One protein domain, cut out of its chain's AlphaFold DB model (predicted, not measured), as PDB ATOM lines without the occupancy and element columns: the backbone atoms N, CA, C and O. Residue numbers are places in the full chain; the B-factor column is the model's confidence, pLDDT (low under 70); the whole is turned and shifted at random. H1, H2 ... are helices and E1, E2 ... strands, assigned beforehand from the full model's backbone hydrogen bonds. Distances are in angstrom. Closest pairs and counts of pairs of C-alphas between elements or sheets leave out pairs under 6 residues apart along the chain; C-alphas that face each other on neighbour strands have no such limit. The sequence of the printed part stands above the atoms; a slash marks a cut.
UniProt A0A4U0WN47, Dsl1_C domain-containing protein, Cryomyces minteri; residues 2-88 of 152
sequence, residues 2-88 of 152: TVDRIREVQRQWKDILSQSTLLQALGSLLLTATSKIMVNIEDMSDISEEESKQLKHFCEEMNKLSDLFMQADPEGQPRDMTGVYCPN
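AT A GLANCE: This is residues 2 to 88 of the 152 residues of the protein "Dsl1_C domain-containing protein" of Cryomyces minteri (UniProt A0A4U0WN47). Three helices make a loose up-and-down bundle, each running against the one before it: long H2 and H3 lie side by side, and shorter H1 runs along part of both. At the end of H3 near H1, a small two-strand hairpin, E1 and E2, carries on from H3, and the short H4 folds back onto H2 and H3. The 87 printed residues, mostly helix, run H1, H2, H3, E1, E2, H4, with an antiparallel sheet E1 - E2. The whole is loose, with a radius of gyration of the C-alphas of 14.9 A, and elongated, spanning 45 by 28 by 18 A.

HOW THE PARTS SIT: H1, residues 2 to 13, touches residues 22 to 33 of H2, residues 19 to 42, as a helical hairpin; the closest C-alphas, of Trp 13 and Leu 22, are 6.8 A apart, at a shallow tilt of 15 degrees, opposite ways. Residues 2 to 7 of H1 touch residues 61 to 65 of H3, residues 49 to 69, at a shallow tilt of 13 degrees, the same way; the closest C-alphas, of Val 3 and Met 62, are 6.1 A apart. H2 and H3, also a helical hairpin, only just touch, with 3 pairs of C-alphas within 8 A, the closest those of Leu 23 and Phe 69, 6.7 A apart; their shallow tilt is 10 degrees, opposite ways. E1, residues 70 to 72, and E2, residues 78 to 80, form an antiparallel hairpin, with N 71 and O 79 within hydrogen-bond range at 2.9 A. H4, residues 82 to 85, touches residues 23 to 28 of H2, the closest C-alphas being those of Gly 27 and Tyr 85, 4.6 A apart. Every O i to N i+4 pair is within hydrogen-bond range in H1 and H2, and 12 of 17 in H3; H4 is too short for such a pair.

IN THESE COORDINATES: H1 begins at C-alpha 2, (28.202, 42.935, -21.361), and is 16.6 A long; H2 is 33.8 A and H3 31.9 A from first to last C-alpha. E1 is 7.1 A, E2 6.8 A and H4 5.4 A, ending at C-alpha 85, (40.115, 41.234, -34.437).

THE WHOLE: The two C-alphas farthest apart, of Asp 46 and Glu 75, are 47.7 A apart. The printed part has no cut and no long link. No printed residue is under 70 in pLDDT; the mean of the printed part is 95.2.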
ATOM      1  N   THR A   2      27.093  42.440 -20.500       86.19
ATOM      2  CA  THR A   2      28.202  42.935 -21.361       86.19
ATOM      3  C   THR A   2      27.961  42.763 -22.868       86.19
ATOM      4  O   THR A   2      28.209  43.689 -23.638       86.19
ATOM      5  N   VAL A   3      27.375  41.632 -23.274       91.56
ATOM      6  CA  VAL A   3      26.951  41.335 -24.654       91.56
ATOM      7  C   VAL A   3      26.001  42.393 -25.219       91.56
ATOM      8  O   VAL A   3      26.244  42.930 -26.299       91.56
ATOM      9  N   ASP A   4      24.950  42.749 -24.477       92.75
ATOM     10  CA  ASP A   4      23.984  43.774 -24.890       92.75
ATOM     11  C   ASP A   4      24.664  45.123 -25.088       92.75
ATOM     12  O   ASP A   4      24.354  45.840 -26.038       92.75
ATOM     13  N   ARG A   5      25.627  45.452 -24.217       92.88
ATOM     14  CA  ARG A   5      26.350  46.719 -24.294       92.88
ATOM     15  C   ARG A   5      27.235  46.784 -25.534       92.88
ATOM     16  O   ARG A   5      27.237  47.807 -26.211       92.88
ATOM     17  N   ILE A   6      27.939  45.700 -25.867       93.94
ATOM     18  CA  ILE A   6      28.736  45.615 -27.100       93.94
ATOM     19  C   ILE A   6      27.825  45.725 -28.331       93.94
ATOM     20  O   ILE A   6      28.125  46.485 -29.252       93.94
ATOM     21  N   ARG A   7      26.669  45.050 -28.330       95.56
ATOM     22  CA  ARG A   7      25.687  45.151 -29.425       95.56
ATOM     23  C   ARG A   7      25.078  46.546 -29.547       95.56
ATOM     24  O   ARG A   7      24.810  46.999 -30.654       95.56
ATOM     25  N   GLU A   8      24.844  47.236 -28.440       94.94
ATOM     26  CA  GLU A   8      24.365  48.617 -28.444       94.94
ATOM     27  C   GLU A   8      25.411  49.561 -29.053       94.94
ATOM     28  O   GLU A   8      25.082  50.350 -29.939       94.94
ATOM     29  N   VAL A   9      26.676  49.426 -28.639       93.75
ATOM     30  CA  VAL A   9      27.801  50.188 -29.200       93.75
ATOM     31  C   VAL A   9      27.937  49.931 -30.700       93.75
ATOM     32  O   VAL A   9      28.050  50.883 -31.472       93.75
ATOM     33  N   GLN A  10      27.832  48.673 -31.139       95.56
ATOM     34  CA  GLN A  10      27.843  48.329 -32.561       95.56
ATOM     35  C   GLN A  10      26.753  49.080 -33.334       95.56
ATOM     36  O   GLN A  10      27.052  49.679 -34.366       95.56
ATOM     37  N   ARG A  11      25.511  49.108 -32.829       95.75
ATOM     38  CA  ARG A  11      24.400  49.821 -33.487       95.75
ATOM     39  C   ARG A  11      24.645  51.323 -33.569       95.75
ATOM     40  O   ARG A  11      24.324  51.922 -34.587       95.75
ATOM     41  N   GLN A  12      25.202  51.918 -32.515       95.38
ATOM     42  CA  GLN A  12      25.497  53.352 -32.470       95.38
ATOM     43  C   GLN A  12      26.629  53.736 -33.426       95.38
ATOM     44  O   GLN A  12      26.599  54.814 -34.010       95.38
ATOM     45  N   TRP A  13      27.634  52.873 -33.585       95.31
ATOM     46  CA  TRP A  13      28.827  53.183 -34.370       95.31
ATOM     47  C   TRP A  13      28.732  52.779 -35.841       95.31
ATOM     48  O   TRP A  13      29.482  53.333 -36.644       95.31
ATOM     49  N   LYS A  14      27.829  51.860 -36.220       93.19
ATOM     50  CA  LYS A  14      27.786  51.323 -37.595       93.19
ATOM     51  C   LYS A  14      27.595  52.401 -38.666       93.19
ATOM     52  O   LYS A  14      28.143  52.269 -39.751       93.19
ATOM     53  N   ASP A  15      26.810  53.435 -38.362       93.25
ATOM     54  CA  ASP A  15      26.459  54.493 -39.317       93.25
ATOM     55  C   ASP A  15      27.454  55.673 -39.263       93.25
ATOM     56  O   ASP A  15      27.329  56.635 -40.017       93.25
ATOM     57  N   ILE A  16      28.443  55.604 -38.362       95.62
ATOM     58  CA  ILE A  16      29.449  56.650 -38.121       95.62
ATOM     59  C   ILE A  16      30.829  56.203 -38.619       95.62
ATOM     60  O   ILE A  16      31.588  57.005 -39.162       95.62
ATOM     61  N   LEU A  17      31.175  54.930 -38.414       94.50
ATOM     62  CA  LEU A  17      32.494  54.377 -38.709       94.50
ATOM     63  C   LEU A  17      32.511  53.616 -40.036       94.50
ATOM     64  O   LEU A  17      31.535  52.986 -40.431       94.50
ATOM     65  N   SER A  18      33.677  53.599 -40.688       95.75
ATOM     66  CA  SER A  18      33.927  52.633 -41.761       95.75
ATOM     67  C   SER A  18      33.886  51.202 -41.209       95.75
ATOM     68  O   SER A  18      34.195  50.980 -40.037       95.75
ATOM     69  N   GLN A  19      33.560  50.220 -42.051       92.88
ATOM     70  CA  GLN A  19      33.468  48.813 -41.641       92.88
ATOM     71  C   GLN A  19      34.756  48.301 -40.981       92.88
ATOM     72  O   GLN A  19      34.692  47.661 -39.937       92.88
ATOM     73  N   SER A  20      35.929  48.625 -41.534       93.81
ATOM     74  CA  SER A  20      37.211  48.211 -40.949       93.81
ATOM     75  C   SER A  20      37.446  48.851 -39.579       93.81
ATOM     76  O   SER A  20      37.846  48.162 -38.643       93.81
ATOM     77  N   THR A  21      37.147  50.145 -39.427       96.31
ATOM     78  CA  THR A  21      37.265  50.852 -38.142       96.31
ATOM     79  C   THR A  21      36.279  50.312 -37.106       96.31
ATOM     80  O   THR A  21      36.648  50.152 -35.946       96.31
ATOM     81  N   LEU A  22      35.049  49.994 -37.519       96.38
ATOM     82  CA  LEU A  22      34.035  49.403 -36.650       96.38
ATOM     83  C   LEU A  22      34.495  48.045 -36.111       96.38
ATOM     84  O   LEU A  22      34.458  47.834 -34.903       96.38
ATOM     85  N   LEU A  23      34.965  47.151 -36.986       96.62
ATOM     86  CA  LEU A  23      35.434  45.819 -36.590       96.62
ATOM     87  C   LEU A  23      36.655  45.892 -35.667       96.62
ATOM     88  O   LEU A  23      36.696  45.188 -34.665       96.62
ATOM     89  N   GLN A  24      37.608  46.785 -35.947       96.62
ATOM     90  CA  GLN A  24      38.756  47.024 -35.064       96.62
ATOM     91  C   GLN A  24      38.318  47.508 -33.676       96.62
ATOM     92  O   GLN A  24      38.775  46.991 -32.656       96.62
ATOM     93  N   ALA A  25      37.392  48.467 -33.617       96.81
ATOM     94  CA  ALA A  25      36.918  49.013 -32.352       96.81
ATOM     95  C   ALA A  25      36.114  47.979 -31.539       96.81
ATOM     96  O   ALA A  25      36.330  47.836 -30.335       96.81
ATOM     97  N   LEU A  26      35.231  47.212 -32.190       97.25
ATOM     98  CA  LEU A  26      34.494  46.117 -31.551       97.25
ATOM     99  C   LEU A  26      35.422  44.984 -31.107       97.25
ATOM    100  O   LEU A  26      35.241  44.456 -30.014       97.25
ATOM    101  N   GLY A  27      36.431  44.648 -31.912       97.12
ATOM    102  CA  GLY A  27      37.451  43.657 -31.577       97.12
ATOM    103  C   GLY A  27      38.220  44.037 -30.319       97.12
ATOM    104  O   GLY A  27      38.350  43.226 -29.410       97.12
ATOM    105  N   SER A  28      38.622  45.306 -30.194       96.88
ATOM    106  CA  SER A  28      39.273  45.816 -28.982       96.88
ATOM    107  C   SER A  28      38.366  45.758 -27.747       96.88
ATOM    108  O   SER A  28      38.852  45.475 -26.649       96.88
ATOM    109  N   LEU A  29      37.063  46.028 -27.895       96.31
ATOM    110  CA  LEU A  29      36.101  45.899 -26.795       96.31
ATOM    111  C   LEU A  29      35.931  44.438 -26.376       96.31
ATOM    112  O   LEU A  29      35.962  44.142 -25.181       96.31
ATOM    113  N   LEU A  30      35.790  43.537 -27.351       97.19
ATOM    114  CA  LEU A  30      35.666  42.105 -27.107       97.19
ATOM    115  C   LEU A  30      36.922  41.561 -26.426       97.19
ATOM    116  O   LEU A  30      36.795  40.964 -25.367       97.19
ATOM    117  N   LEU A  31      38.110  41.874 -26.953       97.38
ATOM    118  CA  LEU A  31      39.410  41.522 -26.377       97.38
ATOM    119  C   LEU A  31      39.528  41.960 -24.918       97.38
ATOM    120  O   LEU A  31      39.996  41.199 -24.076       97.38
ATOM    121  N   THR A  32      39.104  43.187 -24.607       97.19
ATOM    122  CA  THR A  32      39.160  43.713 -23.236       97.19
ATOM    123  C   THR A  32      38.221  42.930 -22.319       97.19
ATOM    124  O   THR A  32      38.597  42.570 -21.204       97.19
ATOM    125  N   ALA A  33      37.005  42.644 -22.789       96.06
ATOM    126  CA  ALA A  33      36.014  41.896 -22.027       96.06
ATOM    127  C   ALA A  33      36.441  40.438 -21.801       96.06
ATOM    128  O   ALA A  33      36.416  39.978 -20.661       96.06
ATOM    129  N   THR A  34      36.872  39.732 -22.848       97.12
ATOM    130  CA  THR A  34      37.334  38.339 -22.759       97.12
ATOM    131  C   THR A  34      38.588  38.239 -21.904       97.12
ATOM    132  O   THR A  34      38.616  37.418 -20.998       97.12
ATOM    133  N   SER A  35      39.568  39.135 -22.078       96.94
ATOM    134  CA  SER A  35      40.767  39.176 -21.224       96.94
ATOM    135  C   SER A  35      40.404  39.340 -19.752       96.94
ATOM    136  O   SER A  35      40.948  38.648 -18.899       96.94
ATOM    137  N   LYS A  36      39.458  40.236 -19.437       96.00
ATOM    138  CA  LYS A  36      39.043  40.443 -18.048       96.00
ATOM    139  C   LYS A  36      38.319  39.224 -17.474       96.00
ATOM    140  O   LYS A  36      38.512  38.921 -16.303       96.00
ATOM    141  N   ILE A  37      37.497  38.544 -18.272       94.81
ATOM    142  CA  ILE A  37      36.824  37.309 -17.853       94.81
ATOM    143  C   ILE A  37      37.852  36.208 -17.588       94.81
ATOM    144  O   ILE A  37      37.794  35.602 -16.527       94.81
ATOM    145  N   MET A  38      38.806  36.000 -18.498       96.44
ATOM    146  CA  MET A  38      39.848  34.976 -18.361       96.44
ATOM    147  C   MET A  38      40.668  35.174 -17.088       96.44
ATOM    148  O   MET A  38      40.685  34.285 -16.250       96.44
ATOM    149  N   VAL A  39      41.208  36.380 -16.879       96.25
ATOM    150  CA  VAL A  39      41.966  36.713 -15.659       96.25
ATOM    151  C   VAL A  39      41.132  36.470 -14.403       96.25
ATOM    152  O   VAL A  39      41.616  35.898 -13.439       96.25
ATOM    153  N   ASN A  40      39.857  36.869 -14.407       95.62
ATOM    154  CA  ASN A  40      39.000  36.654 -13.244       95.62
ATOM    155  C   ASN A  40      38.751  35.169 -12.948       95.62
ATOM    156  O   ASN A  40      38.541  34.849 -11.788       95.62
ATOM    157  N   ILE A  41      38.703  34.309 -13.971       96.31
ATOM    158  CA  ILE A  41      38.528  32.860 -13.811       96.31
ATOM    159  C   ILE A  41      39.837  32.226 -13.336       96.31
ATOM    160  O   ILE A  41      39.819  31.434 -12.404       96.31
ATOM    161  N   GLU A  42      40.963  32.607 -13.938       93.62
ATOM    162  CA  GLU A  42      42.304  32.140 -13.562       93.62
ATOM    163  C   GLU A  42      42.675  32.533 -12.118       93.62
ATOM    164  O   GLU A  42      43.347  31.775 -11.428       93.62
ATOM    165  N   ASP A  43      42.186  33.676 -11.626       95.06
ATOM    166  CA  ASP A  43      42.392  34.131 -10.243       95.06
ATOM    167  C   ASP A  43      41.552  33.346  -9.201       95.06
ATOM    168  O   ASP A  43      41.723  33.545  -7.991       95.06
ATOM    169  N   MET A  44      40.621  32.478  -9.621       95.81
ATOM    170  CA  MET A  44      39.804  31.673  -8.703       95.81
ATOM    171  C   MET A  44      40.568  30.433  -8.235       95.81
ATOM    172  O   MET A  44      40.921  29.568  -9.026       95.81
ATOM    173  N   SER A  45      40.773  30.301  -6.921       92.19
ATOM    174  CA  SER A  45      41.517  29.173  -6.338       92.19
ATOM    175  C   SER A  45      40.717  27.872  -6.203       92.19
ATOM    176  O   SER A  45      41.308  26.812  -6.023       92.19
ATOM    177  N   ASP A  46      39.388  27.962  -6.188       96.00
ATOM    178  CA  ASP A  46      38.462  26.830  -6.091       96.00
ATOM    179  C   ASP A  46      37.193  27.209  -6.856       96.00
ATOM    180  O   ASP A  46      36.670  28.313  -6.677       96.00
ATOM    181  N   ILE A  47      36.745  26.332  -7.749       97.38
ATOM    182  CA  ILE A  47      35.592  26.536  -8.622       97.38
ATOM    183  C   ILE A  47      34.691  25.315  -8.466       97.38
ATOM    184  O   ILE A  47      35.010  24.214  -8.919       97.38
ATOM    185  N   SER A  48      33.533  25.503  -7.840       96.88
ATOM    186  CA  SER A  48      32.536  24.440  -7.730       96.88
ATOM    187  C   SER A  48      31.916  24.093  -9.088       96.88
ATOM    188  O   SER A  48      31.911  24.892 -10.024       96.88
ATOM    189  N   GLU A  49      31.307  22.910  -9.198       95.81
ATOM    190  CA  GLU A  49      30.620  22.485 -10.429       95.81
ATOM    191  C   GLU A  49      29.515  23.476 -10.854       95.81
ATOM    192  O   GLU A  49      29.312  23.722 -12.043       95.81
ATOM    193  N   GLU A  50      28.802  24.066  -9.889       96.94
ATOM    194  CA  GLU A  50      27.772  25.069 -10.169       96.94
ATOM    195  C   GLU A  50      28.382  26.372 -10.706       96.94
ATOM    196  O   GLU A  50      27.895  26.902 -11.706       96.94
ATOM    197  N   GLU A  51      29.468  26.858 -10.098       97.31
ATOM    198  CA  GLU A  51      30.190  28.041 -10.581       97.31
ATOM    199  C   GLU A  51      30.764  27.804 -11.977       97.31
ATOM    200  O   GLU A  51      30.599  28.655 -12.849       97.31
ATOM    201  N   SER A  52      31.345  26.630 -12.231       97.44
ATOM    202  CA  SER A  52      31.899  26.286 -13.541       97.44
ATOM    203  C   SER A  52      30.838  26.334 -14.645       97.44
ATOM    204  O   SER A  52      31.056  26.932 -15.702       97.44
ATOM    205  N   LYS A  53      29.630  25.817 -14.375       96.88
ATOM    206  CA  LYS A  53      28.485  25.906 -15.300       96.88
ATOM    207  C   LYS A  53      28.032  27.345 -15.533       96.88
ATOM    208  O   LYS A  53      27.703  27.712 -16.661       96.88
ATOM    209  N   GLN A  54      28.018  28.177 -14.492       96.62
ATOM    210  CA  GLN A  54      27.676  29.594 -14.637       96.62
ATOM    211  C   GLN A  54      28.729  30.338 -15.470       96.62
ATOM    212  O   GLN A  54      28.368  31.077 -16.388       96.62
ATOM    213  N   LEU A  55      30.019  30.110 -15.209       97.31
ATOM    214  CA  LEU A  55      31.130  30.681 -15.973       97.31
ATOM    215  C   LEU A  55      31.085  30.243 -17.441       97.31
ATOM    216  O   LEU A  55      31.175  31.092 -18.329       97.31
ATOM    217  N   LYS A  56      30.848  28.951 -17.707       96.50
ATOM    218  CA  LYS A  56      30.623  28.421 -19.059       96.50
ATOM    219  C   LYS A  56      29.504  29.174 -19.761       96.50
ATOM    220  O   LYS A  56      29.707  29.658 -20.872       96.50
ATOM    221  N   HIS A  57      28.355  29.324 -19.105       95.81
ATOM    222  CA  HIS A  57      27.217  30.033 -19.676       95.81
ATOM    223  C   HIS A  57      27.566  31.491 -20.020       95.81
ATOM    224  O   HIS A  57      27.241  31.970 -21.106       95.81
ATOM    225  N   PHE A  58      28.300  32.195 -19.150       94.38
ATOM    226  CA  PHE A  58      28.792  33.540 -19.467       94.38
ATOM    227  C   PHE A  58      29.720  33.551 -20.688       94.38
ATOM    228  O   PHE A  58      29.598  34.441 -21.537       94.38
ATOM    229  N   CYS A  59      30.614  32.569 -20.809       96.38
ATOM    230  CA  CYS A  59      31.478  32.430 -21.977       96.38
ATOM    231  C   CYS A  59      30.682  32.156 -23.259       96.38
ATOM    232  O   CYS A  59      30.970  32.747 -24.298       96.38
ATOM    233  N   GLU A  60      29.641  31.328 -23.197       95.44
ATOM    234  CA  GLU A  60      28.750  31.052 -24.329       95.44
ATOM    235  C   GLU A  60      27.973  32.291 -24.781       95.44
ATOM    236  O   GLU A  60      27.862  32.545 -25.983       95.44
ATOM    237  N   GLU A  61      27.476  33.107 -23.849       95.31
ATOM    238  CA  GLU A  61      26.827  34.373 -24.197       95.31
ATOM    239  C   GLU A  61      27.804  35.333 -24.893       95.31
ATOM    240  O   GLU A  61      27.441  35.970 -25.885       95.31
ATOM    241  N   MET A  62      29.054  35.409 -24.423       95.31
ATOM    242  CA  MET A  62      30.108  36.190 -25.081       95.31
ATOM    243  C   MET A  62      30.467  35.626 -26.461       95.31
ATOM    244  O   MET A  62      30.648  36.405 -27.399       95.31
ATOM    245  N   ASN A  63      30.484  34.297 -26.619       94.81
ATOM    246  CA  ASN A  63      30.745  33.624 -27.894       94.81
ATOM    247  C   ASN A  63      29.762  34.038 -28.989       94.81
ATOM    248  O   ASN A  63      30.152  34.155 -30.148       94.81
ATOM    249  N   LYS A  64      28.513  34.363 -28.633       95.25
ATOM    250  CA  LYS A  64      27.514  34.842 -29.599       95.25
ATOM    251  C   LYS A  64      27.909  36.140 -30.293       95.25
ATOM    252  O   LYS A  64      27.275  36.449 -31.289       95.25
ATOM    253  N   LEU A  65      28.865  36.917 -29.773       96.06
ATOM    254  CA  LEU A  65      29.343  38.157 -30.398       96.06
ATOM    255  C   LEU A  65      30.252  37.919 -31.611       96.06
ATOM    256  O   LEU A  65      30.538  38.883 -32.321       96.06
ATOM    257  N   SER A  66      30.692  36.679 -31.867       95.94
ATOM    258  CA  SER A  66      31.441  36.350 -33.089       95.94
ATOM    259  C   SER A  66      30.643  36.655 -34.359       95.94
ATOM    260  O   SER A  66      31.216  37.012 -35.388       95.94
ATOM    261  N   ASP A  67      29.306  36.635 -34.271       95.88
ATOM    262  CA  ASP A  67      28.402  37.005 -35.361       95.88
ATOM    263  C   ASP A  67      28.664  38.421 -35.905       95.88
ATOM    264  O   ASP A  67      28.476  38.673 -37.096       95.88
ATOM    265  N   LEU A  68      29.156  39.335 -35.061       95.75
ATOM    266  CA  LEU A  68      29.500  40.708 -35.442       95.75
ATOM    267  C   LEU A  68      30.733  40.790 -36.355       95.75
ATOM    268  O   LEU A  68      30.942  41.821 -36.997       95.75
ATOM    269  N   PHE A  69      31.538  39.729 -36.418       96.56
ATOM    270  CA  PHE A  69      32.798  39.680 -37.159       96.56
ATOM    271  C   PHE A  69      32.726  38.801 -38.410       96.56
ATOM    272  O   PHE A  69      33.736  38.634 -39.091       96.56
ATOM    273  N   MET A  70      31.547  38.291 -38.773       95.81
ATOM    274  CA  MET A  70      31.359  37.530 -40.009       95.81
ATOM    275  C   MET A  70      31.563  38.427 -41.235       95.81
ATOM    276  O   MET A  70      30.857  39.421 -41.409       95.81
ATOM    277  N   GLN A  71      32.533  38.089 -42.083       93.62
ATOM    278  CA  GLN A  71      32.842  38.801 -43.328       93.62
ATOM    279  C   GLN A  71      32.651  37.883 -44.538       93.62
ATOM    280  O   GLN A  71      32.652  36.667 -44.394       93.62
ATOM    281  N   ALA A  72      32.507  38.454 -45.733       92.19
ATOM    282  CA  ALA A  72      32.603  37.684 -46.972       92.19
ATOM    283  C   ALA A  72      34.080  37.545 -47.378       92.19
ATOM    284  O   ALA A  72      34.818  38.534 -47.364       92.19
ATOM    285  N   ASP A  73      34.512  36.336 -47.721       89.44
ATOM    286  CA  ASP A  73      35.820  36.090 -48.334       89.44
ATOM    287  C   ASP A  73      35.837  36.512 -49.829       89.44
ATOM    288  O   ASP A  73      34.811  36.968 -50.351       89.44
ATOM    289  N   PRO A  74      36.987  36.440 -50.537       87.62
ATOM    290  CA  PRO A  74      37.068  36.803 -51.959       87.62
ATOM    291  C   PRO A  74      36.114  36.013 -52.868       87.62
ATOM    292  O   PRO A  74      35.703  36.516 -53.914       87.62
ATOM    293  N   GLU A  75      35.739  34.800 -52.464       91.12
ATOM    294  CA  GLU A  75      34.792  33.909 -53.130       91.12
ATOM    295  C   GLU A  75      33.327  34.146 -52.694       91.12
ATOM    296  O   GLU A  75      32.407  33.477 -53.178       91.12
ATOM    297  N   GLY A  76      33.089  35.118 -51.806       89.25
ATOM    298  CA  GLY A  76      31.775  35.498 -51.291       89.25
ATOM    299  C   GLY A  76      31.220  34.580 -50.196       89.25
ATOM    300  O   GLY A  76      30.043  34.708 -49.852       89.25
ATOM    301  N   GLN A  77      32.017  33.658 -49.654       91.56
ATOM    302  CA  GLN A  77      31.615  32.769 -48.565       91.56
ATOM    303  C   GLN A  77      31.758  33.452 -47.198       91.56
ATOM    304  O   GLN A  77      32.664  34.266 -46.996       91.56
ATOM    305  N   PRO A  78      30.873  33.141 -46.230       92.12
ATOM    306  CA  PRO A  78      30.974  33.683 -44.884       92.12
ATOM    307  C   PRO A  78      32.212  33.125 -44.172       92.12
ATOM    308  O   PRO A  78      32.364  31.916 -44.003       92.12
ATOM    309  N   ARG A  79      33.070  34.027 -43.702       94.50
ATOM    310  CA  ARG A  79      34.281  33.743 -42.938       94.50
ATOM    311  C   ARG A  79      34.214  34.433 -41.582       94.50
ATOM    312  O   ARG A  79      34.002  35.644 -41.506       94.50
ATOM    313  N   ASP A  80      34.429  33.661 -40.523       95.31
ATOM    314  CA  ASP A  80      34.577  34.200 -39.174       95.31
ATOM    315  C   ASP A  80      35.950  34.873 -39.038       95.31
ATOM    316  O   ASP A  80      36.996  34.244 -39.217       95.31
ATOM    317  N   MET A  81      35.939  36.179 -38.767       96.38
ATOM    318  CA  MET A  81      37.144  36.984 -38.572       96.38
ATOM    319  C   MET A  81      37.371  37.347 -37.101       96.38
ATOM    320  O   MET A  81      38.245  38.163 -36.812       96.38
ATOM    321  N   THR A  82      36.627  36.763 -36.157       97.44
ATOM    322  CA  THR A  82      36.703  37.117 -34.730       97.44
ATOM    323  C   THR A  82      38.124  36.976 -34.195       97.44
ATOM    324  O   THR A  82      38.646  37.930 -33.627       97.44
ATOM    325  N   GLY A  83      38.807  35.861 -34.476       96.00
ATOM    326  CA  GLY A  83      40.203  35.653 -34.063       96.00
ATOM    327  C   GLY A  83      41.207  36.635 -34.684       96.00
ATOM    328  O   GLY A  83      42.281  36.846 -34.131       96.00
ATOM    329  N   VAL A  84      40.859  37.291 -35.798       95.88
ATOM    330  CA  VAL A  84      41.698  38.339 -36.411       95.88
ATOM    331  C   VAL A  84      41.576  39.661 -35.653       95.88
ATOM    332  O   VAL A  84      42.560  40.385 -35.517       95.88
ATOM    333  N   TYR A  85      40.382  39.984 -35.156       96.94
ATOM    334  CA  TYR A  85      40.115  41.234 -34.437       96.94
ATOM    335  C   TYR A  85      40.222  41.097 -32.907       96.94
ATOM    336  O   TYR A  85      40.337  42.105 -32.211       96.94
ATOM    337  N   CYS A  86      40.208  39.870 -32.382       97.50
ATOM    338  CA  CYS A  86      40.288  39.530 -30.965       97.50
ATOM    339  C   CYS A  86      41.374  38.450 -30.763       97.50
ATOM    340  O   CYS A  86      41.073  37.261 -30.821       97.50
ATOM    341  N   PRO A  87      42.646  38.828 -30.539       95.62
ATOM    342  CA  PRO A  87      43.767  37.880 -30.551       95.62
ATOM    343  C   PRO A  87      43.708  36.756 -29.506       95.62
ATOM    344  O   PRO A  87      44.297  35.706 -29.722       95.62
ATOM    345  N   ASN A  88      43.005  36.947 -28.386       96.81
ATOM    346  CA  ASN A  88      42.829  35.921 -27.348       96.81
ATOM    347  C   ASN A  88      41.597  35.024 -27.575       96.81
ATOM    348  O   ASN A  88      41.188  34.307 -26.665       96.81
TER     349      ASN A  88